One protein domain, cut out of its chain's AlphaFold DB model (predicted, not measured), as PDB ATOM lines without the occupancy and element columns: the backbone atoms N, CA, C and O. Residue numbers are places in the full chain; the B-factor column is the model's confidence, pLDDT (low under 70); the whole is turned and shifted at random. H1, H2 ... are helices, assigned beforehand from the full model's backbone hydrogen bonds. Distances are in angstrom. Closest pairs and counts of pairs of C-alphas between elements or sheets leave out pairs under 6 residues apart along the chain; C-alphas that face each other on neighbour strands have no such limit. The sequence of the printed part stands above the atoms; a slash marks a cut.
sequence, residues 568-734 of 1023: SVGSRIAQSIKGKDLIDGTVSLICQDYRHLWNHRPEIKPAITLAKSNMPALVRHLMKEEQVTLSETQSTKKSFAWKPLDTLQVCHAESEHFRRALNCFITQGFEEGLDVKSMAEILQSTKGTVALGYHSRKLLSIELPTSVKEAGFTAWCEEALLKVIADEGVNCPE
ATOM      1  N   SER A 568      45.196  -2.627 -13.131       61.84
ATOM      2  CA  SER A 568      43.859  -3.017 -12.650       61.84
ATOM      3  C   SER A 568      43.766  -4.518 -12.343       61.84
ATOM      4  O   SER A 568      44.656  -5.296 -12.711       61.84
ATOM      5  N   VAL A 569      42.693  -4.950 -11.672       65.69
ATOM      6  CA  VAL A 569      42.475  -6.375 -11.375       65.69
ATOM      7  C   VAL A 569      42.323  -7.142 -12.692       65.69
ATOM      8  O   VAL A 569      43.000  -8.151 -12.886       65.69
ATOM      9  N   GLY A 570      41.569  -6.596 -13.649       65.75
ATOM     10  CA  GLY A 570      41.414  -7.157 -14.990       65.75
ATOM     11  C   GLY A 570      42.727  -7.268 -15.762       65.75
ATOM     12  O   GLY A 570      43.015  -8.318 -16.329       65.75
ATOM     13  N   SER A 571      43.585  -6.243 -15.725       66.50
ATOM     14  CA  SER A 571      44.895  -6.288 -16.396       66.50
ATOM     15  C   SER A 571      45.807  -7.390 -15.835       66.50
ATOM     16  O   SER A 571      46.550  -8.024 -16.589       66.50
ATOM     17  N   ARG A 572      45.725  -7.665 -14.525       68.38
ATOM     18  CA  ARG A 572      46.455  -8.772 -13.886       68.38
ATOM     19  C   ARG A 572      45.856 -10.130 -14.260       68.38
ATOM     20  O   ARG A 572      46.612 -11.009 -14.656       68.38
ATOM     21  N   ILE A 573      44.527 -10.275 -14.240       70.94
ATOM     22  CA  ILE A 573      43.838 -11.505 -14.672       70.94
ATOM     23  C   ILE A 573      44.163 -11.830 -16.143       70.94
ATOM     24  O   ILE A 573      44.567 -12.954 -16.443       70.94
ATOM     25  N   ALA A 574      44.088 -10.843 -17.042       70.00
ATOM     26  CA  ALA A 574      44.446 -10.986 -18.456       70.00
ATOM     27  C   ALA A 574      45.884 -11.506 -18.638       70.00
ATOM     28  O   ALA A 574      46.124 -12.457 -19.382       70.00
ATOM     29  N   GLN A 575      46.847 -10.927 -17.910       70.19
ATOM     30  CA  GLN A 575      48.242 -11.374 -17.944       70.19
ATOM     31  C   GLN A 575      48.410 -12.806 -17.409       70.19
ATOM     32  O   GLN A 575      49.210 -13.563 -17.955       70.19
ATOM     33  N   SER A 576      47.664 -13.197 -16.373       68.38
ATOM     34  CA  SER A 576      47.727 -14.542 -15.783       68.38
ATOM     35  C   SER A 576      47.106 -15.638 -16.656       68.38
ATOM     36  O   SER A 576      47.475 -16.804 -16.487       68.38
ATOM     37  N   ILE A 577      46.193 -15.268 -17.561       69.50
ATOM     38  CA  ILE A 577      45.505 -16.139 -18.533       69.50
ATOM     39  C   ILE A 577      46.252 -16.213 -19.882       69.50
ATOM     40  O   ILE A 577      46.122 -17.200 -20.612       69.50
ATOM     41  N   LYS A 578      47.053 -15.197 -20.231       68.12
ATOM     42  CA  LYS A 578      47.793 -15.141 -21.502       68.12
ATOM     43  C   LYS A 578      48.685 -16.378 -21.690       68.12
ATOM     44  O   LYS A 578      49.567 -16.641 -20.877       68.12
ATOM     45  N   GLY A 579      48.479 -17.097 -22.796       58.88
ATOM     46  CA  GLY A 579      49.294 -18.258 -23.177       58.88
ATOM     47  C   GLY A 579      49.034 -19.538 -22.375       58.88
ATOM     48  O   GLY A 579      49.878 -20.427 -22.393       58.88
ATOM     49  N   LYS A 580      47.905 -19.645 -21.657       64.75
ATOM     50  CA  LYS A 580      47.519 -20.864 -20.929       64.75
ATOM     51  C   LYS A 580      46.204 -21.433 -21.452       64.75
ATOM     52  O   LYS A 580      45.190 -20.737 -21.485       64.75
ATOM     53  N   ASP A 581      46.218 -22.718 -21.796       55.03
ATOM     54  CA  ASP A 581      45.037 -23.435 -22.289       55.03
ATOM     55  C   ASP A 581      44.281 -24.223 -21.211       55.03
ATOM     56  O   ASP A 581      43.081 -24.452 -21.370       55.03
ATOM     57  N   LEU A 582      44.948 -24.595 -20.110       52.59
ATOM     58  CA  LEU A 582      44.371 -25.369 -19.007       52.59
ATOM     59  C   LEU A 582      43.886 -24.456 -17.875       52.59
ATOM     60  O   LEU A 582      44.647 -23.691 -17.273       52.59
ATOM     61  N   ILE A 583      42.584 -24.530 -17.601       56.47
ATOM     62  CA  ILE A 583      41.862 -23.461 -16.904       56.47
ATOM     63  C   ILE A 583      41.732 -23.735 -15.404       56.47
ATOM     64  O   ILE A 583      41.940 -22.809 -14.629       56.47
ATOM     65  N   ASP A 584      41.524 -24.977 -14.961       54.56
ATOM     66  CA  ASP A 584      41.313 -25.270 -13.532       54.56
ATOM     67  C   ASP A 584      42.543 -24.948 -12.665       54.56
ATOM     68  O   ASP A 584      42.416 -24.314 -11.614       54.56
ATOM     69  N   GLY A 585      43.746 -25.280 -13.146       53.22
ATOM     70  CA  GLY A 585      45.003 -24.875 -12.506       53.22
ATOM     71  C   GLY A 585      45.233 -23.359 -12.557       53.22
ATOM     72  O   GLY A 585      45.594 -22.749 -11.552       53.22
ATOM     73  N   THR A 586      44.964 -22.724 -13.703       56.44
ATOM     74  CA  THR A 586      45.164 -21.276 -13.899       56.44
ATOM     75  C   THR A 586      44.226 -20.436 -13.031       56.44
ATOM     76  O   THR A 586      44.660 -19.466 -12.414       56.44
ATOM     77  N   VAL A 587      42.953 -20.820 -12.941       59.00
ATOM     78  CA  VAL A 587      41.929 -20.148 -12.129       59.00
ATOM     79  C   VAL A 587      42.196 -20.360 -10.636       59.00
ATOM     80  O   VAL A 587      42.050 -19.412  -9.868       59.00
ATOM     81  N   SER A 588      42.693 -21.538 -10.233       56.44
ATOM     82  CA  SER A 588      43.154 -21.789  -8.858       56.44
ATOM     83  C   SER A 588      44.314 -20.868  -8.463       56.44
ATOM     84  O   SER A 588      44.250 -20.210  -7.425       56.44
ATOM     85  N   LEU A 589      45.333 -20.749  -9.323       60.09
ATOM     86  CA  LEU A 589      46.465 -19.841  -9.112       60.09
ATOM     87  C   LEU A 589      46.005 -18.382  -9.026       60.09
ATOM     88  O   LEU A 589      46.359 -17.694  -8.074       60.09
ATOM     89  N   ILE A 590      45.135 -17.927  -9.936       64.25
ATOM     90  CA  ILE A 590      44.561 -16.573  -9.878       64.25
ATOM     91  C   ILE A 590      43.832 -16.345  -8.545       64.25
ATOM     92  O   ILE A 590      44.069 -15.324  -7.896       64.25
ATOM     93  N   CYS A 591      43.008 -17.304  -8.099       63.03
ATOM     94  CA  CYS A 591      42.290 -17.229  -6.824       63.03
ATOM     95  C   CYS A 591      43.220 -17.091  -5.605       63.03
ATOM     96  O   CYS A 591      42.834 -16.471  -4.615       63.03
ATOM     97  N   GLN A 592      44.422 -17.671  -5.658       61.88
ATOM     98  CA  GLN A 592      45.406 -17.621  -4.574       61.88
ATOM     99  C   GLN A 592      46.279 -16.358  -4.646       61.88
ATOM    100  O   GLN A 592      46.401 -15.639  -3.651       61.88
ATOM    101  N   ASP A 593      46.837 -16.056  -5.820       60.12
ATOM    102  CA  ASP A 593      47.842 -15.005  -6.023       60.12
ATOM    103  C   ASP A 593      47.280 -13.582  -5.906       60.12
ATOM    104  O   ASP A 593      48.014 -12.666  -5.530       60.12
ATOM    105  N   TYR A 594      45.993 -13.374  -6.215       62.78
ATOM    106  CA  TYR A 594      45.386 -12.037  -6.319       62.78
ATOM    107  C   TYR A 594      44.288 -11.738  -5.294       62.78
ATOM    108  O   TYR A 594      43.720 -10.647  -5.315       62.78
ATOM    109  N   ARG A 595      44.030 -12.653  -4.352       65.44
ATOM    110  CA  ARG A 595      42.918 -12.593  -3.386       65.44
ATOM    111  C   ARG A 595      42.713 -11.251  -2.678       65.44
ATOM    112  O   ARG A 595      41.593 -10.786  -2.488       65.44
ATOM    113  N   HIS A 596      43.804 -10.606  -2.285       63.53
ATOM    114  CA  HIS A 596      43.798  -9.295  -1.628       63.53
ATOM    115  C   HIS A 596      43.142  -8.174  -2.458       63.53
ATOM    116  O   HIS A 596      42.776  -7.157  -1.885       63.53
ATOM    117  N   LEU A 597      42.967  -8.339  -3.777       61.81
ATOM    118  CA  LEU A 597      42.308  -7.359  -4.657       61.81
ATOM    119  C   LEU A 597      40.778  -7.377  -4.566       61.81
ATOM    120  O   LEU A 597      40.130  -6.462  -5.068       61.81
ATOM    121  N   TRP A 598      40.206  -8.413  -3.951       71.81
ATOM    122  CA  TRP A 598      38.761  -8.582  -3.807       71.81
ATOM    123  C   TRP A 598      38.320  -8.959  -2.387       71.81
ATOM    124  O   TRP A 598      37.139  -8.873  -2.078       71.81
ATOM    125  N   ASN A 599      39.251  -9.236  -1.467       69.06
ATOM    126  CA  ASN A 599      38.979  -9.216  -0.020       69.06
ATOM    127  C   ASN A 599      38.397  -7.873   0.485       69.06
ATOM    128  O   ASN A 599      37.864  -7.825   1.588       69.06
ATOM    129  N   HIS A 600      38.547  -6.789  -0.285       68.50
ATOM    130  CA  HIS A 600      38.095  -5.432   0.052       68.50
ATOM    131  C   HIS A 600      36.940  -4.931  -0.836       68.50
ATOM    132  O   HIS A 600      36.634  -3.742  -0.820       68.50
ATOM    133  N   ARG A 601      36.324  -5.816  -1.630       77.94
ATOM    134  CA  ARG A 601      35.196  -5.501  -2.516       77.94
ATOM    135  C   ARG A 601      33.867  -5.697  -1.770       77.94
ATOM    136  O   ARG A 601      33.559  -6.844  -1.442       77.94
ATOM    137  N   PRO A 602      33.105  -4.628  -1.457       81.31
ATOM    138  CA  PRO A 602      31.869  -4.734  -0.677       81.31
ATOM    139  C   PRO A 602      30.748  -5.475  -1.420       81.31
ATOM    140  O   PRO A 602      29.809  -5.953  -0.793       81.31
ATOM    141  N   GLU A 603      30.841  -5.598  -2.745       87.56
ATOM    142  CA  GLU A 603      29.883  -6.335  -3.561       87.56
ATOM    143  C   GLU A 603      29.984  -7.863  -3.398       87.56
ATOM    144  O   GLU A 603      29.048  -8.560  -3.773       87.56
ATOM    145  N   ILE A 604      31.067  -8.402  -2.819       88.00
ATOM    146  CA  ILE A 604      31.326  -9.849  -2.710       88.00
ATOM    147  C   ILE A 604      30.936 -10.381  -1.324       88.00
ATOM    148  O   ILE A 604      31.268  -9.789  -0.299       88.00
ATOM    149  N   LYS A 605      30.285 -11.552  -1.281       88.38
ATOM    150  CA  LYS A 605      29.846 -12.202  -0.031       88.38
ATOM    151  C   LYS A 605      31.007 -12.375   0.970       88.38
ATOM    152  O   LYS A 605      32.009 -13.009   0.618       88.38
ATOM    153  N   PRO A 606      30.864 -11.957   2.245       83.38
ATOM    154  CA  PRO A 606      31.900 -12.138   3.268       83.38
ATOM    155  C   PRO A 606      32.353 -13.594   3.453       83.38
ATOM    156  O   PRO A 606      33.534 -13.870   3.651       83.38
ATOM    157  N   ALA A 607      31.442 -14.563   3.318       79.50
ATOM    158  CA  ALA A 607      31.792 -15.981   3.401       79.50
ATOM    159  C   ALA A 607      32.793 -16.412   2.303       79.50
ATOM    160  O   ALA A 607      33.676 -17.234   2.550       79.50
ATOM    161  N   ILE A 608      32.713 -15.805   1.112       79.69
ATOM    162  CA  ILE A 608      33.622 -16.051  -0.015       79.69
ATOM    163  C   ILE A 608      34.955 -15.322   0.174       79.69
ATOM    164  O   ILE A 608      36.004 -15.909  -0.094       79.69
ATOM    165  N   THR A 609      34.956 -14.090   0.697       75.06
ATOM    166  CA  THR A 609      36.215 -13.387   1.021       75.06
ATOM    167  C   THR A 609      36.974 -14.044   2.179       75.06
ATOM    168  O   THR A 609      38.193 -13.886   2.270       75.06
ATOM    169  N   LEU A 610      36.301 -14.844   3.020       72.00
ATOM    170  CA  LEU A 610      36.898 -15.699   4.055       72.00
ATOM    171  C   LEU A 610      37.360 -17.071   3.524       72.00
ATOM    172  O   LEU A 610      38.451 -17.530   3.891       72.00
ATOM    173  N   ALA A 611      36.601 -17.709   2.629       67.50
ATOM    174  CA  ALA A 611      36.940 -19.010   2.045       67.50
ATOM    175  C   ALA A 611      38.335 -19.026   1.383       67.50
ATOM    176  O   ALA A 611      38.774 -18.054   0.773       67.50
ATOM    177  N   LYS A 612      39.083 -20.134   1.508       61.22
ATOM    178  CA  LYS A 612      40.415 -20.309   0.875       61.22
ATOM    179  C   LYS A 612      40.405 -21.218  -0.362       61.22
ATOM    180  O   LYS A 612      41.461 -21.612  -0.840       61.22
ATOM    181  N   SER A 613      39.220 -21.552  -0.863       60.44
ATOM    182  CA  SER A 613      39.000 -22.431  -2.014       60.44
ATOM    183  C   SER A 613      39.114 -21.701  -3.355       60.44
ATOM    184  O   SER A 613      38.755 -20.531  -3.464       60.44
ATOM    185  N   ASN A 614      39.522 -22.429  -4.395       61.84
ATOM    186  CA  ASN A 614      39.352 -22.017  -5.791       61.84
ATOM    187  C   ASN A 614      37.855 -21.799  -6.104       61.84
ATOM    188  O   ASN A 614      37.031 -22.643  -5.746       61.84
ATOM    189  N   MET A 615      37.502 -20.691  -6.764       73.81
ATOM    190  CA  MET A 615      36.126 -20.370  -7.168       73.81
ATOM    191  C   MET A 615      36.089 -19.799  -8.599       73.81
ATOM    192  O   MET A 615      36.261 -18.593  -8.785       73.81
ATOM    193  N   PRO A 616      35.814 -20.623  -9.629       76.56
ATOM    194  CA  PRO A 616      35.766 -20.156 -11.018       76.56
ATOM    195  C   PRO A 616      34.726 -19.063 -11.294       76.56
ATOM    196  O   PRO A 616      35.000 -18.152 -12.073       76.56
ATOM    197  N   ALA A 617      33.578 -19.108 -10.609       80.44
ATOM    198  CA  ALA A 617      32.544 -18.074 -10.678       80.44
ATOM    199  C   ALA A 617      33.086 -16.683 -10.292       80.44
ATOM    200  O   ALA A 617      32.851 -15.702 -10.995       80.44
ATOM    201  N   LEU A 618      33.910 -16.612  -9.238       82.62
ATOM    202  CA  LEU A 618      34.520 -15.370  -8.762       82.62
ATOM    203  C   LEU A 618      35.482 -14.775  -9.798       82.62
ATOM    204  O   LEU A 618      35.447 -13.574 -10.054       82.62
ATOM    205  N   VAL A 619      36.304 -15.610 -10.440       79.81
ATOM    206  CA  VAL A 619      37.226 -15.138 -11.484       79.81
ATOM    207  C   VAL A 619      36.460 -14.663 -12.721       79.81
ATOM    208  O   VAL A 619      36.787 -13.601 -13.242       79.81
ATOM    209  N   ARG A 620      35.399 -15.362 -13.155       82.81
ATOM    210  CA  ARG A 620      34.547 -14.902 -14.272       82.81
ATOM    211  C   ARG A 620      33.808 -13.605 -13.961       82.81
ATOM    212  O   ARG A 620      33.746 -12.733 -14.821       82.81
ATOM    213  N   HIS A 621      33.269 -13.467 -12.752       87.19
ATOM    214  CA  HIS A 621      32.641 -12.232 -12.286       87.19
ATOM    215  C   HIS A 621      33.630 -11.054 -12.354       87.19
ATOM    216  O   HIS A 621      33.353 -10.048 -13.005       87.19
ATOM    217  N   LEU A 622      34.830 -11.214 -11.788       83.88
ATOM    218  CA  LEU A 622      35.875 -10.188 -11.839       83.88
ATOM    219  C   LEU A 622      36.343  -9.897 -13.274       83.88
ATOM    220  O   LEU A 622      36.594  -8.743 -13.605       83.88
ATOM    221  N   MET A 623      36.418 -10.907 -14.149       81.75
ATOM    222  CA  MET A 623      36.708 -10.712 -15.578       81.75
ATOM    223  C   MET A 623      35.635  -9.886 -16.294       81.75
ATOM    224  O   MET A 623      35.971  -9.099 -17.179       81.75
ATOM    225  N   LYS A 624      34.360 -10.063 -15.923       87.25
ATOM    226  CA  LYS A 624      33.218  -9.351 -16.503       87.25
ATOM    227  C   LYS A 624      33.196  -7.880 -16.089       87.25
ATOM    228  O   LYS A 624      33.119  -7.027 -16.971       87.25
ATOM    229  N   GLU A 625      33.291  -7.581 -14.794       86.50
ATOM    230  CA  GLU A 625      33.241  -6.193 -14.303       86.50
ATOM    231  C   GLU A 625      34.515  -5.403 -14.663       86.50
ATOM    232  O   GLU A 625      34.432  -4.239 -15.041       86.50
ATOM    233  N   GLU A 626      35.695  -6.039 -14.655       81.56
ATOM    234  CA  GLU A 626      36.959  -5.402 -15.076       81.56
ATOM    235  C   GLU A 626      37.184  -5.411 -16.604       81.56
ATOM    236  O   GLU A 626      38.271  -5.055 -17.063       81.56
ATOM    237  N   GLN A 627      36.188  -5.840 -17.390       79.94
ATOM    238  CA  GLN A 627      36.189  -5.844 -18.862       79.94
ATOM    239  C   GLN A 627      37.435  -6.507 -19.487       79.94
ATOM    240  O   GLN A 627      38.066  -5.980 -20.406       79.94
ATOM    241  N   VAL A 628      37.809  -7.688 -18.980       78.62
ATOM    242  CA  VAL A 628      39.021  -8.414 -19.392       78.62
ATOM    243  C   VAL A 628      38.975  -8.797 -20.871       78.62
ATOM    244  O   VAL A 628      38.217  -9.674 -21.284       78.62
ATOM    245  N   THR A 629      39.850  -8.181 -21.669       73.75
ATOM    246  CA  THR A 629      40.061  -8.552 -23.072       73.75
ATOM    247  C   THR A 629      40.726  -9.927 -23.167       73.75
ATOM    248  O   THR A 629      41.830 -10.130 -22.659       73.75
ATOM    249  N   LEU A 630      40.060 -10.862 -23.845       73.94
ATOM    250  CA  LEU A 630      40.564 -12.198 -24.173       73.94
ATOM    251  C   LEU A 630      40.987 -12.261 -25.648       73.94
ATOM    252  O   LEU A 630      40.485 -11.491 -26.466       73.94
ATOM    253  N   SER A 631      41.869 -13.199 -26.008       72.62
ATOM    254  CA  SER A 631      42.106 -13.528 -27.422       72.62
ATOM    255  C   SER A 631      40.896 -14.246 -28.030       72.62
ATOM    256  O   SER A 631      40.104 -14.850 -27.312       72.62
ATOM    257  N   GLU A 632      40.776 -14.257 -29.359       71.31
ATOM    258  CA  GLU A 632      39.706 -14.974 -30.083       71.31
ATOM    259  C   GLU A 632      39.683 -16.482 -29.756       71.31
ATOM    260  O   GLU A 632      38.630 -17.100 -29.590       71.31
ATOM    261  N   THR A 633      40.867 -17.063 -29.546       71.19
ATOM    262  CA  THR A 633      41.074 -18.447 -29.086       71.19
ATOM    263  C   THR A 633      40.681 -18.696 -27.624       71.19
ATOM    264  O   THR A 633      40.638 -19.846 -27.191       71.19
ATOM    265  N   GLN A 634      40.409 -17.647 -26.844       70.81
ATOM    266  CA  GLN A 634      39.998 -17.728 -25.440       70.81
ATOM    267  C   GLN A 634      38.543 -17.281 -25.238       70.81
ATOM    268  O   GLN A 634      37.828 -17.922 -24.470       70.81
ATOM    269  N   SER A 635      38.063 -16.259 -25.952       68.19
ATOM    270  CA  SER A 635      36.665 -15.799 -25.893       68.19
ATOM    271  C   SER A 635      35.665 -16.862 -26.363       68.19
ATOM    272  O   SER A 635      34.546 -16.933 -25.859       68.19
ATOM    273  N   THR A 636      36.088 -17.747 -27.269       67.56
ATOM    274  CA  THR A 636      35.319 -18.904 -27.756       67.56
ATOM    275  C   THR A 636      35.242 -20.074 -26.761       67.56
ATOM    276  O   THR A 636      34.416 -20.974 -26.929       67.56
ATOM    277  N   LYS A 637      36.060 -20.095 -25.697       71.38
ATOM    278  CA  LYS A 637      36.094 -21.207 -24.733       71.38
ATOM    279  C   LYS A 637      35.037 -21.043 -23.639       71.38
ATOM    280  O   LYS A 637      35.117 -20.141 -22.805       71.38
ATOM    281  N   LYS A 638      34.115 -22.014 -23.554       68.31
ATOM    282  CA  LYS A 638      33.029 -22.089 -22.548       68.31
ATOM    283  C   LYS A 638      33.470 -21.818 -21.104       68.31
ATOM    284  O   LYS A 638      32.685 -21.288 -20.329       68.31
ATOM    285  N   SER A 639      34.696 -22.177 -20.725       67.69
ATOM    286  CA  SER A 639      35.182 -22.023 -19.350       67.69
ATOM    287  C   SER A 639      35.549 -20.581 -18.970       67.69
ATOM    288  O   SER A 639      35.579 -20.291 -17.773       67.69
ATOM    289  N   PHE A 640      35.788 -19.690 -19.945       71.38
ATOM    290  CA  PHE A 640      35.978 -18.245 -19.736       71.38
ATOM    291  C   PHE A 640      34.697 -17.425 -19.963       71.38
ATOM    292  O   PHE A 640      34.631 -16.275 -19.534       71.38
ATOM    293  N   ALA A 641      33.677 -18.001 -20.606       77.12
ATOM    294  CA  ALA A 641      32.393 -17.343 -20.816       77.12
ATOM    295  C   ALA A 641      31.673 -17.107 -19.474       77.12
ATOM    296  O   ALA A 641      31.245 -18.055 -18.816       77.12
ATOM    297  N   TRP A 642      31.546 -15.837 -19.081       86.62
ATOM    298  CA  TRP A 642      30.744 -15.413 -17.933       86.62
ATOM    299  C   TRP A 642      29.256 -15.686 -18.166       86.62
ATOM    300  O   TRP A 642      28.734 -15.452 -19.258       86.62
ATOM    301  N   LYS A 643      28.568 -16.119 -17.111       88.12
ATOM    302  CA  LYS A 643      27.112 -16.215 -17.021       88.12
ATOM    303  C   LYS A 643      26.593 -15.358 -15.863       88.12
ATOM    304  O   LYS A 643      27.288 -15.247 -14.854       88.12
ATOM    305  N   PRO A 644      25.338 -14.874 -15.911       90.75
ATOM    306  CA  PRO A 644      24.707 -14.195 -14.776       90.75
ATOM    307  C   PRO A 644      24.827 -14.956 -13.445       90.75
ATOM    308  O   PRO A 644      25.148 -14.365 -12.414       90.75
ATOM    309  N   LEU A 645      24.681 -16.286 -13.488       89.81
ATOM    310  CA  LEU A 645      24.856 -17.175 -12.334       89.81
ATOM    311  C   LEU A 645      26.248 -17.076 -11.685       89.81
ATOM    312  O   LEU A 645      26.332 -17.190 -10.467       89.81
ATOM    313  N   ASP A 646      27.327 -16.821 -12.441       88.88
ATOM    314  CA  ASP A 646      28.666 -16.651 -11.857       88.88
ATOM    315  C   ASP A 646      28.699 -15.430 -10.912       88.88
ATOM    316  O   ASP A 646      29.298 -15.496  -9.841       88.88
ATOM    317  N   THR A 647      28.006 -14.336 -11.264       91.81
ATOM    318  CA  THR A 647      27.861 -13.153 -10.396       91.81
ATOM    319  C   THR A 647      26.907 -13.423  -9.226       91.81
ATOM    320  O   THR A 647      27.248 -13.107  -8.087       91.81
ATOM    321  N   LEU A 648      25.747 -14.047  -9.463       91.94
ATOM    322  CA  LEU A 648      24.743 -14.338  -8.420       91.94
ATOM    323  C   LEU A 648      25.256 -15.289  -7.324       91.94
ATOM    324  O   LEU A 648      24.872 -15.191  -6.156       91.94
ATOM    325  N   GLN A 649      26.158 -16.208  -7.678       89.69
ATOM    326  CA  GLN A 649      26.802 -17.083  -6.702       89.69
ATOM    327  C   GLN A 649      27.765 -16.318  -5.784       89.69
ATOM    328  O   GLN A 649      27.863 -16.681  -4.611       89.69
ATOM    329  N   VAL A 650      28.433 -15.258  -6.265       89.25
ATOM    330  CA  VAL A 650      29.531 -14.602  -5.525       89.25
ATOM    331  C   VAL A 650      29.209 -13.241  -4.913       89.25
ATOM    332  O   VAL A 650      29.822 -12.878  -3.907       89.25
ATOM    333  N   CYS A 651      28.261 -12.497  -5.480       91.62
ATOM    334  CA  CYS A 651      27.905 -11.162  -5.005       91.62
ATOM    335  C   CYS A 651      26.857 -11.187  -3.889       91.62
ATOM    336  O   CYS A 651      25.973 -12.040  -3.871       91.62
ATOM    337  N   HIS A 652      26.947 -10.237  -2.961       92.44
ATOM    338  CA  HIS A 652      25.952 -10.024  -1.912       92.44
ATOM    339  C   HIS A 652      24.607  -9.608  -2.530       92.44
ATOM    340  O   HIS A 652      24.600  -8.801  -3.463       92.44
ATOM    341  N   ALA A 653      23.487 -10.125  -2.012       91.50
ATOM    342  CA  ALA A 653      22.169  -9.972  -2.641       91.50
ATOM    343  C   ALA A 653      21.746  -8.499  -2.838       91.50
ATOM    344  O   ALA A 653      21.178  -8.146  -3.867       91.50
ATOM    345  N   GLU A 654      22.115  -7.622  -1.899       91.75
ATOM    346  CA  GLU A 654      21.798  -6.184  -1.956       91.75
ATOM    347  C   GLU A 654      22.703  -5.366  -2.897       91.75
ATOM    348  O   GLU A 654      22.503  -4.162  -3.069       91.75
ATOM    349  N   SER A 655      23.731  -5.980  -3.496       92.56
ATOM    350  CA  SER A 655      24.648  -5.268  -4.391       92.56
ATOM    351  C   SER A 655      24.011  -4.990  -5.757       92.56
ATOM    352  O   SER A 655      23.316  -5.828  -6.332       92.56
ATOM    353  N   GLU A 656      24.331  -3.839  -6.349       91.94
ATOM    354  CA  GLU A 656      23.923  -3.511  -7.724       91.94
ATOM    355  C   GLU A 656      24.429  -4.557  -8.738       91.94
ATOM    356  O   GLU A 656      23.788  -4.836  -9.747       91.94
ATOM    357  N   HIS A 657      25.575  -5.186  -8.464       92.69
ATOM    358  CA  HIS A 657      26.134  -6.241  -9.308       92.69
ATOM    359  C   HIS A 657      25.274  -7.513  -9.271       92.69
ATOM    360  O   HIS A 657      25.022  -8.100 -10.323       92.69
ATOM    361  N   PHE A 658      24.759  -7.891  -8.095       93.88
ATOM    362  CA  PHE A 658      23.777  -8.965  -7.961       93.88
ATOM    363  C   PHE A 658      22.457  -8.606  -8.655       93.88
ATOM    364  O   PHE A 658      21.982  -9.398  -9.464       93.88
ATOM    365  N   ARG A 659      21.916  -7.397  -8.436       92.25
ATOM    366  CA  ARG A 659      20.669  -6.935  -9.076       92.25
ATOM    367  C   ARG A 659      20.748  -6.972 -10.605       92.25
ATOM    368  O   ARG A 659      19.945  -7.646 -11.244       92.25
ATOM    369  N   ARG A 660      21.775  -6.346 -11.197       93.12
ATOM    370  CA  ARG A 660      22.016  -6.377 -12.655       93.12
ATOM    371  C   ARG A 660      22.160  -7.808 -13.176       93.12
ATOM    372  O   ARG A 660      21.619  -8.129 -14.228       93.12
ATOM    373  N   ALA A 661      22.852  -8.686 -12.445       93.50
ATOM    374  CA  ALA A 661      22.966 -10.090 -12.828       93.50
ATOM    375  C   ALA A 661      21.633 -10.850 -12.720       93.50
ATOM    376  O   ALA A 661      21.369 -11.698 -13.563       93.50
ATOM    377  N   LEU A 662      20.777 -10.542 -11.745       93.69
ATOM    378  CA  LEU A 662      19.471 -11.184 -11.586       93.69
ATOM    379  C   LEU A 662      18.518 -10.769 -12.712       93.69
ATOM    380  O   LEU A 662      17.908 -11.622 -13.350       93.69
ATOM    381  N   ASN A 663      18.498  -9.478 -13.041       93.19
ATOM    382  CA  ASN A 663      17.749  -8.934 -14.169       93.19
ATOM    383  C   ASN A 663      18.235  -9.522 -15.516       93.19
ATOM    384  O   ASN A 663      17.434 -10.010 -16.317       93.19
ATOM    385  N   CYS A 664      19.559  -9.613 -15.728       92.38
ATOM    386  CA  CYS A 664      20.127 -10.321 -16.881       92.38
ATOM    387  C   CYS A 664      19.791 -11.821 -16.895       92.38
ATOM    388  O   CYS A 664      19.573 -12.363 -17.973       92.38
ATOM    389  N   PHE A 665      19.755 -12.500 -15.743       94.19
ATOM    390  CA  PHE A 665      19.390 -13.919 -15.651       94.19
ATOM    391  C   PHE A 665      17.932 -14.152 -16.060       94.19
ATOM    392  O   PHE A 665      17.675 -15.026 -16.882       94.19
ATOM    393  N   ILE A 666      17.007 -13.338 -15.546       93.12
ATOM    394  CA  ILE A 666      15.575 -13.389 -15.876       93.12
ATOM    395  C   ILE A 666      15.360 -13.091 -17.366       93.12
ATOM    396  O   ILE A 666      14.727 -13.873 -18.072       93.12
ATOM    397  N   THR A 667      15.941 -11.996 -17.869       90.81
ATOM    398  CA  THR A 667      15.803 -11.590 -19.278       90.81
ATOM    399  C   THR A 667      16.352 -12.663 -20.220       90.81
ATOM    400  O   THR A 667      15.655 -13.087 -21.141       90.81
ATOM    401  N   GLN A 668      17.558 -13.178 -19.947       89.44
ATOM    402  CA  GLN A 668      18.131 -14.275 -20.730       89.44
ATOM    403  C   GLN A 668      17.299 -15.552 -20.601       89.44
ATOM    404  O   GLN A 668      17.077 -16.213 -21.605       89.44
ATOM    405  N   GLY A 669      16.784 -15.899 -19.419       88.44
ATOM    406  CA  GLY A 669      15.940 -17.082 -19.232       88.44
ATOM    407  C   GLY A 669      14.643 -17.029 -20.044       88.44
ATOM    408  O   GLY A 669      14.273 -18.009 -20.693       88.44
ATOM    409  N   PHE A 670      14.010 -15.858 -20.131       89.75
ATOM    410  CA  PHE A 670      12.875 -15.635 -21.025       89.75
ATOM    411  C   PHE A 670      13.267 -15.663 -22.515       89.75
ATOM    412  O   PHE A 670      12.480 -16.119 -23.347       89.75
ATOM    413  N   GLU A 671      14.470 -15.224 -22.896       86.50
ATOM    414  CA  GLU A 671      15.030 -15.449 -24.242       86.50
ATOM    415  C   GLU A 671      15.392 -16.926 -24.500       86.50
ATOM    416  O   GLU A 671      15.395 -17.360 -25.654       86.50
ATOM    417  N   GLU A 672      15.683 -17.708 -23.454       83.31
ATOM    418  CA  GLU A 672      15.956 -19.156 -23.477       83.31
ATOM    419  C   GLU A 672      14.681 -20.012 -23.546       83.31
ATOM    420  O   GLU A 672      14.770 -21.224 -23.764       83.31
ATOM    421  N   GLY A 673      13.500 -19.400 -23.395       82.94
ATOM    422  CA  GLY A 673      12.233 -20.118 -23.284       82.94
ATOM    423  C   GLY A 673      12.195 -20.989 -22.027       82.94
ATOM    424  O   GLY A 673      11.893 -22.177 -22.115       82.94
ATOM    425  N   LEU A 674      12.589 -20.427 -20.881       84.31
ATOM    426  CA  LEU A 674      12.377 -21.000 -19.549       84.31
ATOM    427  C   LEU A 674      11.127 -20.377 -18.913       84.31
ATOM    428  O   LEU A 674      10.889 -19.179 -19.065       84.31
ATOM    429  N   ASP A 675      10.355 -21.181 -18.181       85.12
ATOM    430  CA  ASP A 675       9.331 -20.681 -17.261       85.12
ATOM    431  C   ASP A 675       9.958 -20.174 -15.948       85.12
ATOM    432  O   ASP A 675      11.124 -20.437 -15.626       85.12
ATOM    433  N   VAL A 676       9.175 -19.409 -15.180       89.00
ATOM    434  CA  VAL A 676       9.620 -18.844 -13.895       89.00
ATOM    435  C   VAL A 676       9.969 -19.958 -12.906       89.00
ATOM    436  O   VAL A 676      10.964 -19.854 -12.190       89.00
ATOM    437  N   LYS A 677       9.235 -21.074 -12.949       87.25
ATOM    438  CA  LYS A 677       9.525 -22.289 -12.191       87.25
ATOM    439  C   LYS A 677      10.922 -22.854 -12.466       87.25
ATOM    440  O   LYS A 677      11.711 -22.974 -11.531       87.25
ATOM    441  N   SER A 678      11.278 -23.129 -13.723       86.25
ATOM    442  CA  SER A 678      12.609 -23.644 -14.084       86.25
ATOM    443  C   SER A 678      13.713 -22.656 -13.715       86.25
ATOM    444  O   SER A 678      14.789 -23.063 -13.278       86.25
ATOM    445  N   MET A 679      13.466 -21.348 -13.845       89.88
ATOM    446  CA  MET A 679      14.417 -20.327 -13.396       89.88
ATOM    447  C   MET A 679      14.608 -20.345 -11.872       89.88
ATOM    448  O   MET A 679      15.749 -20.291 -11.410       89.88
ATOM    449  N   ALA A 680      13.537 -20.492 -11.087       90.50
ATOM    450  CA  ALA A 680      13.618 -20.635  -9.635       90.50
ATOM    451  C   ALA A 680      14.327 -21.937  -9.219       90.50
ATOM    452  O   ALA A 680      15.206 -21.899  -8.357       90.50
ATOM    453  N   GLU A 681      14.034 -23.067  -9.872       88.06
ATOM    454  CA  GLU A 681      14.739 -24.341  -9.669       88.06
ATOM    455  C   GLU A 681      16.242 -24.216  -9.984       88.06
ATOM    456  O   GLU A 681      17.077 -24.722  -9.231       88.06
ATOM    457  N   ILE A 682      16.622 -23.485 -11.040       87.44
ATOM    458  CA  ILE A 682      18.028 -23.196 -11.363       87.44
ATOM    459  C   ILE A 682      18.696 -22.375 -10.247       87.44
ATOM    460  O   ILE A 682      19.793 -22.747  -9.824       87.44
ATOM    461  N   LEU A 683      18.048 -21.315  -9.744       89.12
ATOM    462  CA  LEU A 683      18.570 -20.477  -8.649       89.12
ATOM    463  C   LEU A 683      18.687 -21.245  -7.320       89.12
ATOM    464  O   LEU A 683      19.640 -21.043  -6.565       89.12
ATOM    465  N   GLN A 684      17.751 -22.158  -7.057       86.31
ATOM    466  CA  GLN A 684      17.771 -23.070  -5.914       86.31
ATOM    467  C   GLN A 684      18.862 -24.154  -6.054       86.31
ATOM    468  O   GLN A 684      19.419 -24.628  -5.057       86.31
ATOM    469  N   SER A 685      19.198 -24.562  -7.283       73.31
ATOM    470  CA  SER A 685      20.108 -25.680  -7.532       73.31
ATOM    471  C   SER A 685      21.573 -25.346  -7.205       73.31
ATOM    472  O   SER A 685      22.253 -24.577  -7.880       73.31
ATOM    473  N   THR A 686      22.141 -26.034  -6.210       56.16
ATOM    474  CA  THR A 686      23.570 -25.917  -5.840       56.16
ATOM    475  C   THR A 686      24.525 -26.626  -6.823       56.16
ATOM    476  O   THR A 686      25.612 -27.072  -6.448       56.16
ATOM    477  N   LYS A 687      24.141 -26.747  -8.104       49.62
ATOM    478  CA  LYS A 687      24.898 -27.433  -9.167       49.62
ATOM    479  C   LYS A 687      26.002 -26.547  -9.761       49.62
ATOM    480  O   LYS A 687      26.028 -26.256 -10.956       49.62
ATOM    481  N   GLY A 688      26.980 -26.188  -8.929       46.19
ATOM    482  CA  GLY A 688      28.317 -25.871  -9.437       46.19
ATOM    483  C   GLY A 688      28.855 -27.067 -10.237       46.19
ATOM    484  O   GLY A 688      28.666 -28.213  -9.835       46.19
ATOM    485  N   THR A 689      29.503 -26.829 -11.379       40.72
ATOM    486  CA  THR A 689      29.843 -27.869 -12.379       40.72
ATOM    487  C   THR A 689      31.028 -28.773 -11.997       40.72
ATOM    488  O   THR A 689      31.717 -29.291 -12.869       40.72
ATOM    489  N   VAL A 690      31.306 -28.928 -10.702       43.00
ATOM    490  CA  VAL A 690      32.419 -29.702 -10.132       43.00
ATOM    491  C   VAL A 690      31.905 -30.405  -8.872       43.00
ATOM    492  O   VAL A 690      31.023 -29.878  -8.192       43.00
ATOM    493  N   ALA A 691      32.454 -31.576  -8.534       35.34
ATOM    494  CA  ALA A 691      32.119 -32.330  -7.323       35.34
ATOM    495  C   ALA A 691      32.592 -31.612  -6.038       35.34
ATOM    496  O   ALA A 691      33.559 -31.996  -5.385       35.34
ATOM    497  N   LEU A 692      31.907 -30.526  -5.682       49.19
ATOM    498  CA  LEU A 692      32.214 -29.688  -4.531       49.19
ATOM    499  C   LEU A 692      31.694 -30.312  -3.227       49.19
ATOM    500  O   LEU A 692      30.516 -30.681  -3.112       49.19
ATOM    501  N   GLY A 693      32.585 -30.379  -2.233       50.09
ATOM    502  CA  GLY A 693      32.276 -30.811  -0.869       50.09
ATOM    503  C   GLY A 693      31.254 -29.906  -0.173       50.09
ATOM    504  O   GLY A 693      31.031 -28.762  -0.574       50.09
ATOM    505  N   TYR A 694      30.623 -30.422   0.886       52.69
ATOM    506  CA  TYR A 694      29.423 -29.837   1.499       52.69
ATOM    507  C   TYR A 694      29.555 -28.345   1.875       52.69
ATOM    508  O   TYR A 694      28.664 -27.554   1.566       52.69
ATOM    509  N   HIS A 695      30.683 -27.924   2.462       55.00
ATOM    510  CA  HIS A 695      30.927 -26.512   2.796       55.00
ATOM    511  C   HIS A 695      30.959 -25.598   1.558       55.00
ATOM    512  O   HIS A 695      30.379 -24.513   1.577       55.00
ATOM    513  N   SER A 696      31.554 -26.051   0.453       60.28
ATOM    514  CA  SER A 696      31.625 -25.289  -0.800       60.28
ATOM    515  C   SER A 696      30.265 -25.125  -1.486       60.28
ATOM    516  O   SER A 696      30.089 -24.177  -2.246       60.28
ATOM    517  N   ARG A 697      29.279 -25.990  -1.195       63.91
ATOM    518  CA  ARG A 697      27.901 -25.827  -1.695       63.91
ATOM    519  C   ARG A 697      27.164 -24.687  -0.989       63.91
ATOM    520  O   ARG A 697      26.497 -23.911  -1.660       63.91
ATOM    521  N   LYS A 698      27.338 -24.541   0.333       69.81
ATOM    522  CA  LYS A 698      26.801 -23.393   1.097       69.81
ATOM    523  C   LYS A 698      27.504 -22.071   0.764       69.81
ATOM    524  O   LYS A 698      26.901 -21.018   0.893       69.81
ATOM    525  N   LEU A 699      28.761 -22.113   0.318       74.19
ATOM    526  CA  LEU A 699      29.492 -20.915  -0.117       74.19
ATOM    527  C   LEU A 699      29.021 -20.355  -1.468       74.19
ATOM    528  O   LEU A 699      29.241 -19.177  -1.728       74.19
ATOM    529  N   LEU A 700      28.403 -21.178  -2.322       76.19
ATOM    530  CA  LEU A 700      27.962 -20.803  -3.672       76.19
ATOM    531  C   LEU A 700      26.433 -20.836  -3.845       76.19
ATOM    532  O   LEU A 700      25.946 -20.757  -4.971       76.19
ATOM    533  N   SER A 701      25.654 -20.948  -2.766       84.56
ATOM    534  CA  SER A 701      24.197 -20.793  -2.842       84.56
ATOM    535  C   SER A 701      23.826 -19.349  -3.188       84.56
ATOM    536  O   SER A 701      24.367 -18.405  -2.604       84.56
ATOM    537  N   ILE A 702      22.895 -19.171  -4.125       90.00
ATOM    538  CA  ILE A 702      22.360 -17.855  -4.483       90.00
ATOM    539  C   ILE A 702      21.378 -17.436  -3.386       90.00
ATOM    540  O   ILE A 702      20.447 -18.167  -3.064       90.00
ATOM    541  N   GLU A 703      21.605 -16.274  -2.783       89.56
ATOM    542  CA  GLU A 703      20.824 -15.788  -1.642       89.56
ATOM    543  C   GLU A 703      19.607 -14.985  -2.111       89.56
ATOM    544  O   GLU A 703      19.680 -14.295  -3.124       89.56
ATOM    545  N   LEU A 704      18.503 -15.040  -1.362       91.06
ATOM    546  CA  LEU A 704      17.356 -14.160  -1.596       91.06
ATOM    547  C   LEU A 704      17.711 -12.693  -1.269       91.06
ATOM    548  O   LEU A 704      18.363 -12.457  -0.243       91.06
ATOM    549  N   PRO A 705      17.245 -11.706  -2.056       92.81
ATOM    550  CA  PRO A 705      17.239 -10.297  -1.660       92.81
ATOM    551  C   PRO A 705      16.440 -10.055  -0.375       92.81
ATOM    552  O   PRO A 705      15.519 -10.807  -0.044       92.81
ATOM    553  N   THR A 706      16.768  -8.983   0.340       90.69
ATOM    554  CA  THR A 706      16.119  -8.624   1.611       90.69
ATOM    555  C   THR A 706      14.630  -8.343   1.437       90.69
ATOM    556  O   THR A 706      13.843  -8.924   2.178       90.69
ATOM    557  N   SER A 707      14.218  -7.644   0.372       88.56
ATOM    558  CA  SER A 707      12.792  -7.419   0.059       88.56
ATOM    559  C   SER A 707      11.980  -8.711  -0.121       88.56
ATOM    560  O   SER A 707      10.768  -8.732   0.093       88.56
ATOM    561  N   VAL A 708      12.633  -9.806  -0.526       92.69
ATOM    562  CA  VAL A 708      12.008 -11.118  -0.741       92.69
ATOM    563  C   VAL A 708      11.970 -11.919   0.566       92.69
ATOM    564  O   VAL A 708      10.970 -12.574   0.852       92.69
ATOM    565  N   LYS A 709      13.005 -11.800   1.410       91.38
ATOM    566  CA  LYS A 709      13.015 -12.344   2.782       91.38
ATOM    567  C   LYS A 709      11.952 -11.677   3.667       91.38
ATOM    568  O   LYS A 709      11.258 -12.364   4.409       91.38
ATOM    569  N   GLU A 710      11.797 -10.357   3.563       90.75
ATOM    570  CA  GLU A 710      10.791  -9.564   4.290       90.75
ATOM    571  C   GLU A 710       9.353  -9.934   3.894       90.75
ATOM    572  O   GLU A 710       8.455  -9.896   4.730       90.75
ATOM    573  N   ALA A 711       9.142 -10.390   2.655       89.56
ATOM    574  CA  ALA A 711       7.878 -10.972   2.199       89.56
ATOM    575  C   ALA A 711       7.646 -12.430   2.670       89.56
ATOM    576  O   ALA A 711       6.701 -13.076   2.224       89.56
ATOM    577  N   GLY A 712       8.492 -12.960   3.562       91.06
ATOM    578  CA  GLY A 712       8.331 -14.271   4.201       91.06
ATOM    579  C   GLY A 712       8.969 -15.455   3.466       91.06
ATOM    580  O   GLY A 712       8.903 -16.582   3.962       91.06
ATOM    581  N   PHE A 713       9.611 -15.245   2.313       93.19
ATOM    582  CA  PHE A 713      10.237 -16.333   1.556       93.19
ATOM    583  C   PHE A 713      11.582 -16.758   2.163       93.19
ATOM    584  O   PHE A 713      12.467 -15.940   2.417       93.19
ATOM    585  N   THR A 714      11.764 -18.068   2.356       87.81
ATOM    586  CA  THR A 714      12.965 -18.660   2.980       87.81
ATOM    587  C   THR A 714      13.924 -19.321   1.984       87.81
ATOM    588  O   THR A 714      15.090 -19.548   2.312       87.81
ATOM    589  N   ALA A 715      13.469 -19.605   0.761       90.06
ATOM    590  CA  ALA A 715      14.256 -20.171  -0.333       90.06
ATOM    591  C   ALA A 715      13.746 -19.663  -1.694       90.06
ATOM    592  O   ALA A 715      12.660 -19.092  -1.779       90.06
ATOM    593  N   TRP A 716      14.509 -19.896  -2.766       92.69
ATOM    594  CA  TRP A 716      14.015 -19.679  -4.129       92.69
ATOM    595  C   TRP A 716      12.879 -20.658  -4.445       92.69
ATOM    596  O   TRP A 716      13.063 -21.875  -4.370       92.69
ATOM    597  N   CYS A 717      11.730 -20.097  -4.811       91.75
ATOM    598  CA  CYS A 717      10.546 -20.754  -5.355       91.75
ATOM    599  C   CYS A 717       9.956 -19.870  -6.470       91.75
ATOM    600  O   CYS A 717      10.472 -18.779  -6.738       91.75
ATOM    601  N   GLU A 718       8.906 -20.341  -7.140       92.44
ATOM    602  CA  GLU A 718       8.290 -19.633  -8.266       92.44
ATOM    603  C   GLU A 718       7.720 -18.274  -7.829       92.44
ATOM    604  O   GLU A 718       7.996 -17.256  -8.456       92.44
ATOM    605  N   GLU A 719       7.042 -18.230  -6.684       93.38
ATOM    606  CA  GLU A 719       6.436 -17.036  -6.092       93.38
ATOM    607  C   GLU A 719       7.489 -16.005  -5.651       93.38
ATOM    608  O   GLU A 719       7.329 -14.805  -5.881       93.38
ATOM    609  N   ALA A 720       8.606 -16.467  -5.077       92.81
ATOM    610  CA  ALA A 720       9.730 -15.610  -4.699       92.81
ATOM    611  C   ALA A 720      10.392 -14.961  -5.927       92.81
ATOM    612  O   ALA A 720      10.796 -13.799  -5.871       92.81
ATOM    613  N   LEU A 721      10.485 -15.688  -7.048       93.19
ATOM    614  CA  LEU A 721      11.017 -15.142  -8.297       93.19
ATOM    615  C   LEU A 721       9.992 -14.252  -9.020       93.19
ATOM    616  O   LEU A 721      10.384 -13.217  -9.548       93.19
ATOM    617  N   LEU A 722       8.692 -14.572  -8.977       92.50
ATOM    618  CA  LEU A 722       7.620 -13.685  -9.448       92.50
ATOM    619  C   LEU A 722       7.630 -12.341  -8.705       92.50
ATOM    620  O   LEU A 722       7.490 -11.300  -9.347       92.50
ATOM    621  N   LYS A 723       7.877 -12.338  -7.386       92.44
ATOM    622  CA  LYS A 723       8.077 -11.094  -6.631       92.44
ATOM    623  C   LYS A 723       9.262 -10.286  -7.167       92.44
ATOM    624  O   LYS A 723       9.101  -9.096  -7.400       92.44
ATOM    625  N   VAL A 724      10.422 -10.905  -7.404       92.56
ATOM    626  CA  VAL A 724      11.580 -10.205  -7.999       92.56
ATOM    627  C   VAL A 724      11.250  -9.651  -9.386       92.56
ATOM    628  O   VAL A 724      11.603  -8.520  -9.687       92.56
ATOM    629  N   ILE A 725      10.568 -10.430 -10.227       92.81
ATOM    630  CA  ILE A 725      10.159 -10.024 -11.580       92.81
ATOM    631  C   ILE A 725       9.269  -8.771 -11.525       92.81
ATOM    632  O   ILE A 725       9.473  -7.850 -12.317       92.81
ATOM    633  N   ALA A 726       8.344  -8.700 -10.561       89.88
ATOM    634  CA  ALA A 726       7.509  -7.525 -10.318       89.88
ATOM    635  C   ALA A 726       8.293  -6.339  -9.718       89.88
ATOM    636  O   ALA A 726       8.168  -5.226 -10.222       89.88
ATOM    637  N   ASP A 727       9.126  -6.573  -8.694       88.25
ATOM    638  CA  ASP A 727       9.969  -5.551  -8.047       88.25
ATOM    639  C   ASP A 727      10.957  -4.902  -9.051       88.25
ATOM    640  O   ASP A 727      11.235  -3.707  -8.965       88.25
ATOM    641  N   GLU A 728      11.466  -5.669 -10.025       85.19
ATOM    642  CA  GLU A 728      12.362  -5.216 -11.106       85.19
ATOM    643  C   GLU A 728      11.619  -4.669 -12.346       85.19
ATOM    644  O   GLU A 728      12.262  -4.225 -13.301       85.19
ATOM    645  N   GLY A 729      10.280  -4.716 -12.377       85.25
ATOM    646  CA  GLY A 729       9.467  -4.238 -13.504       85.25
ATOM    647  C   GLY A 729       9.618  -5.042 -14.806       85.25
ATOM    648  O   GLY A 729       9.400  -4.503 -15.893       85.25
ATOM    649  N   VAL A 730      10.009  -6.318 -14.730       87.31
ATOM    650  CA  VAL A 730      10.222  -7.172 -15.908       87.31
ATOM    651  C   VAL A 730       8.904  -7.820 -16.340       87.31
ATOM    652  O   VAL A 730       8.300  -8.593 -15.603       87.31
ATOM    653  N   ASN A 731       8.469  -7.566 -17.575       85.75
ATOM    654  CA  ASN A 731       7.278  -8.216 -18.129       85.75
ATOM    655  C   ASN A 731       7.527  -9.718 -18.353       85.75
ATOM    656  O   ASN A 731       8.338 -10.094 -19.203       85.75
ATOM    657  N   CYS A 732       6.797 -10.577 -17.637       85.12
ATOM    658  CA  CYS A 732       6.776 -12.013 -17.913       85.12
ATOM    659  C   CYS A 732       6.097 -12.274 -19.275       85.12
ATOM    660  O   CYS A 732       4.954 -11.849 -19.457       85.12
ATOM    661  N   PRO A 733       6.742 -12.965 -20.234       86.25
ATOM    662  CA  PRO A 733       6.102 -13.329 -21.495       86.25
ATOM    663  C   PRO A 733       4.980 -14.349 -21.294       86.25
ATOM    664  O   PRO A 733       4.995 -15.130 -20.341       86.25
ATOM    665  N   GLU A 734       4.048 -14.407 -22.245       87.81
ATOM    666  CA  GLU A 734       3.043 -15.468 -22.281       87.81
ATOM    667  C   GLU A 734       3.692 -16.848 -22.461       87.81
ATOM    668  O   GLU A 734       4.677 -17.011 -23.190       87.81
TER     669      GLU A 734
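What this domain is: This is residues 568 to 734 of the 1023 residues of an uncharacterized protein of Endozoicomonas numazuensis (UniProt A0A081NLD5). Short helices pack mostly crosswise in a row of clusters: H1, H2 and H4 pack together at one end, H6 sits in the middle between H4 and H7, and H8, H10 and H11 lie at the other end. H3 and H9 come near each other beside H6, while H5 lies far from the middle on the loop between H4 and H6. The printed part has 167 residues with eleven named helices, H1 to H11 in order, and no named strand; its class is all helix. It is compact, with a radius of gyration of the C-alphas of 16.3 A and spans of 46 by 33 by 30 A.

Where its parts are: Find C-alpha 569 at (42.475, -6.375, -11.375); from there H1 runs 12.5 A to residue 577. Next come H2, residues 583 to 593, 15.0 A long, and H3, residues 606 to 610. H4, residues 616 to 625, covers 14.6 A, and H5 is residues 632 to 635. H6, residues 644 to 650, begins at C-alpha 644, (24.707, -14.195, -14.776). The longest helix, H7, runs 22.2 A over residues 656 to 671. Then follow H8, residues 676 to 684, 12.2 A; H9, residues 694 to 699; and H10, residues 706 to 710. H11, residues 718 to 727, runs 14.2 A to C-alpha 727 at (9.969, -5.551, -8.047).

How they stand to each other: Start at H4, the hub, which touches H1, H2 and H6. Its closest C-alphas to H6 are those of Ala 617 and Asp 646, 4.3 A apart, at a steep tilt of 67 degrees. Toward H1 look at Gly 570 and Met 623, C-alphas 5.9 A apart; toward H2, at Val 587 and Pro 616, 6.3 A. H1 and H2 form a helical hairpin, closest at C-alphas 577 and 586, 6.9 A. H6 and H7 form another, closest at C-alphas 644 and 661, 4.9 A, at a tilt of 34 degrees, only just shallow. H8 touches H11 about perpendicular at 78 degrees, with C-alphas 677 and 718 4.9 A apart. H10 and H11 only just touch, with 3 pairs of C-alphas within 8 A, the closest being 708 and 720 at 6.4 A. H3 and H9 are close but not clearly touching, with C-alphas 608 and 699 6.4 A apart; H5 touches no helix. Every O i to N i+4 pair is within hydrogen-bond range in H1, H2, H3, H4, H7, H8, H10 and H11, against 2 of 3 in H6 and 1 of 2 in H9; H5 is too short for such a pair.

The domain as a whole: The two farthest C-alphas, those of Gly 579 and Gly 712, are 49.4 A apart. The printed part has no cut, and the link from H2 to H3, 12 residues, is long. The mean pLDDT of the printed part is 78.1; look for values under 70 at, among others, residues 576 to 597 and 686 to 698.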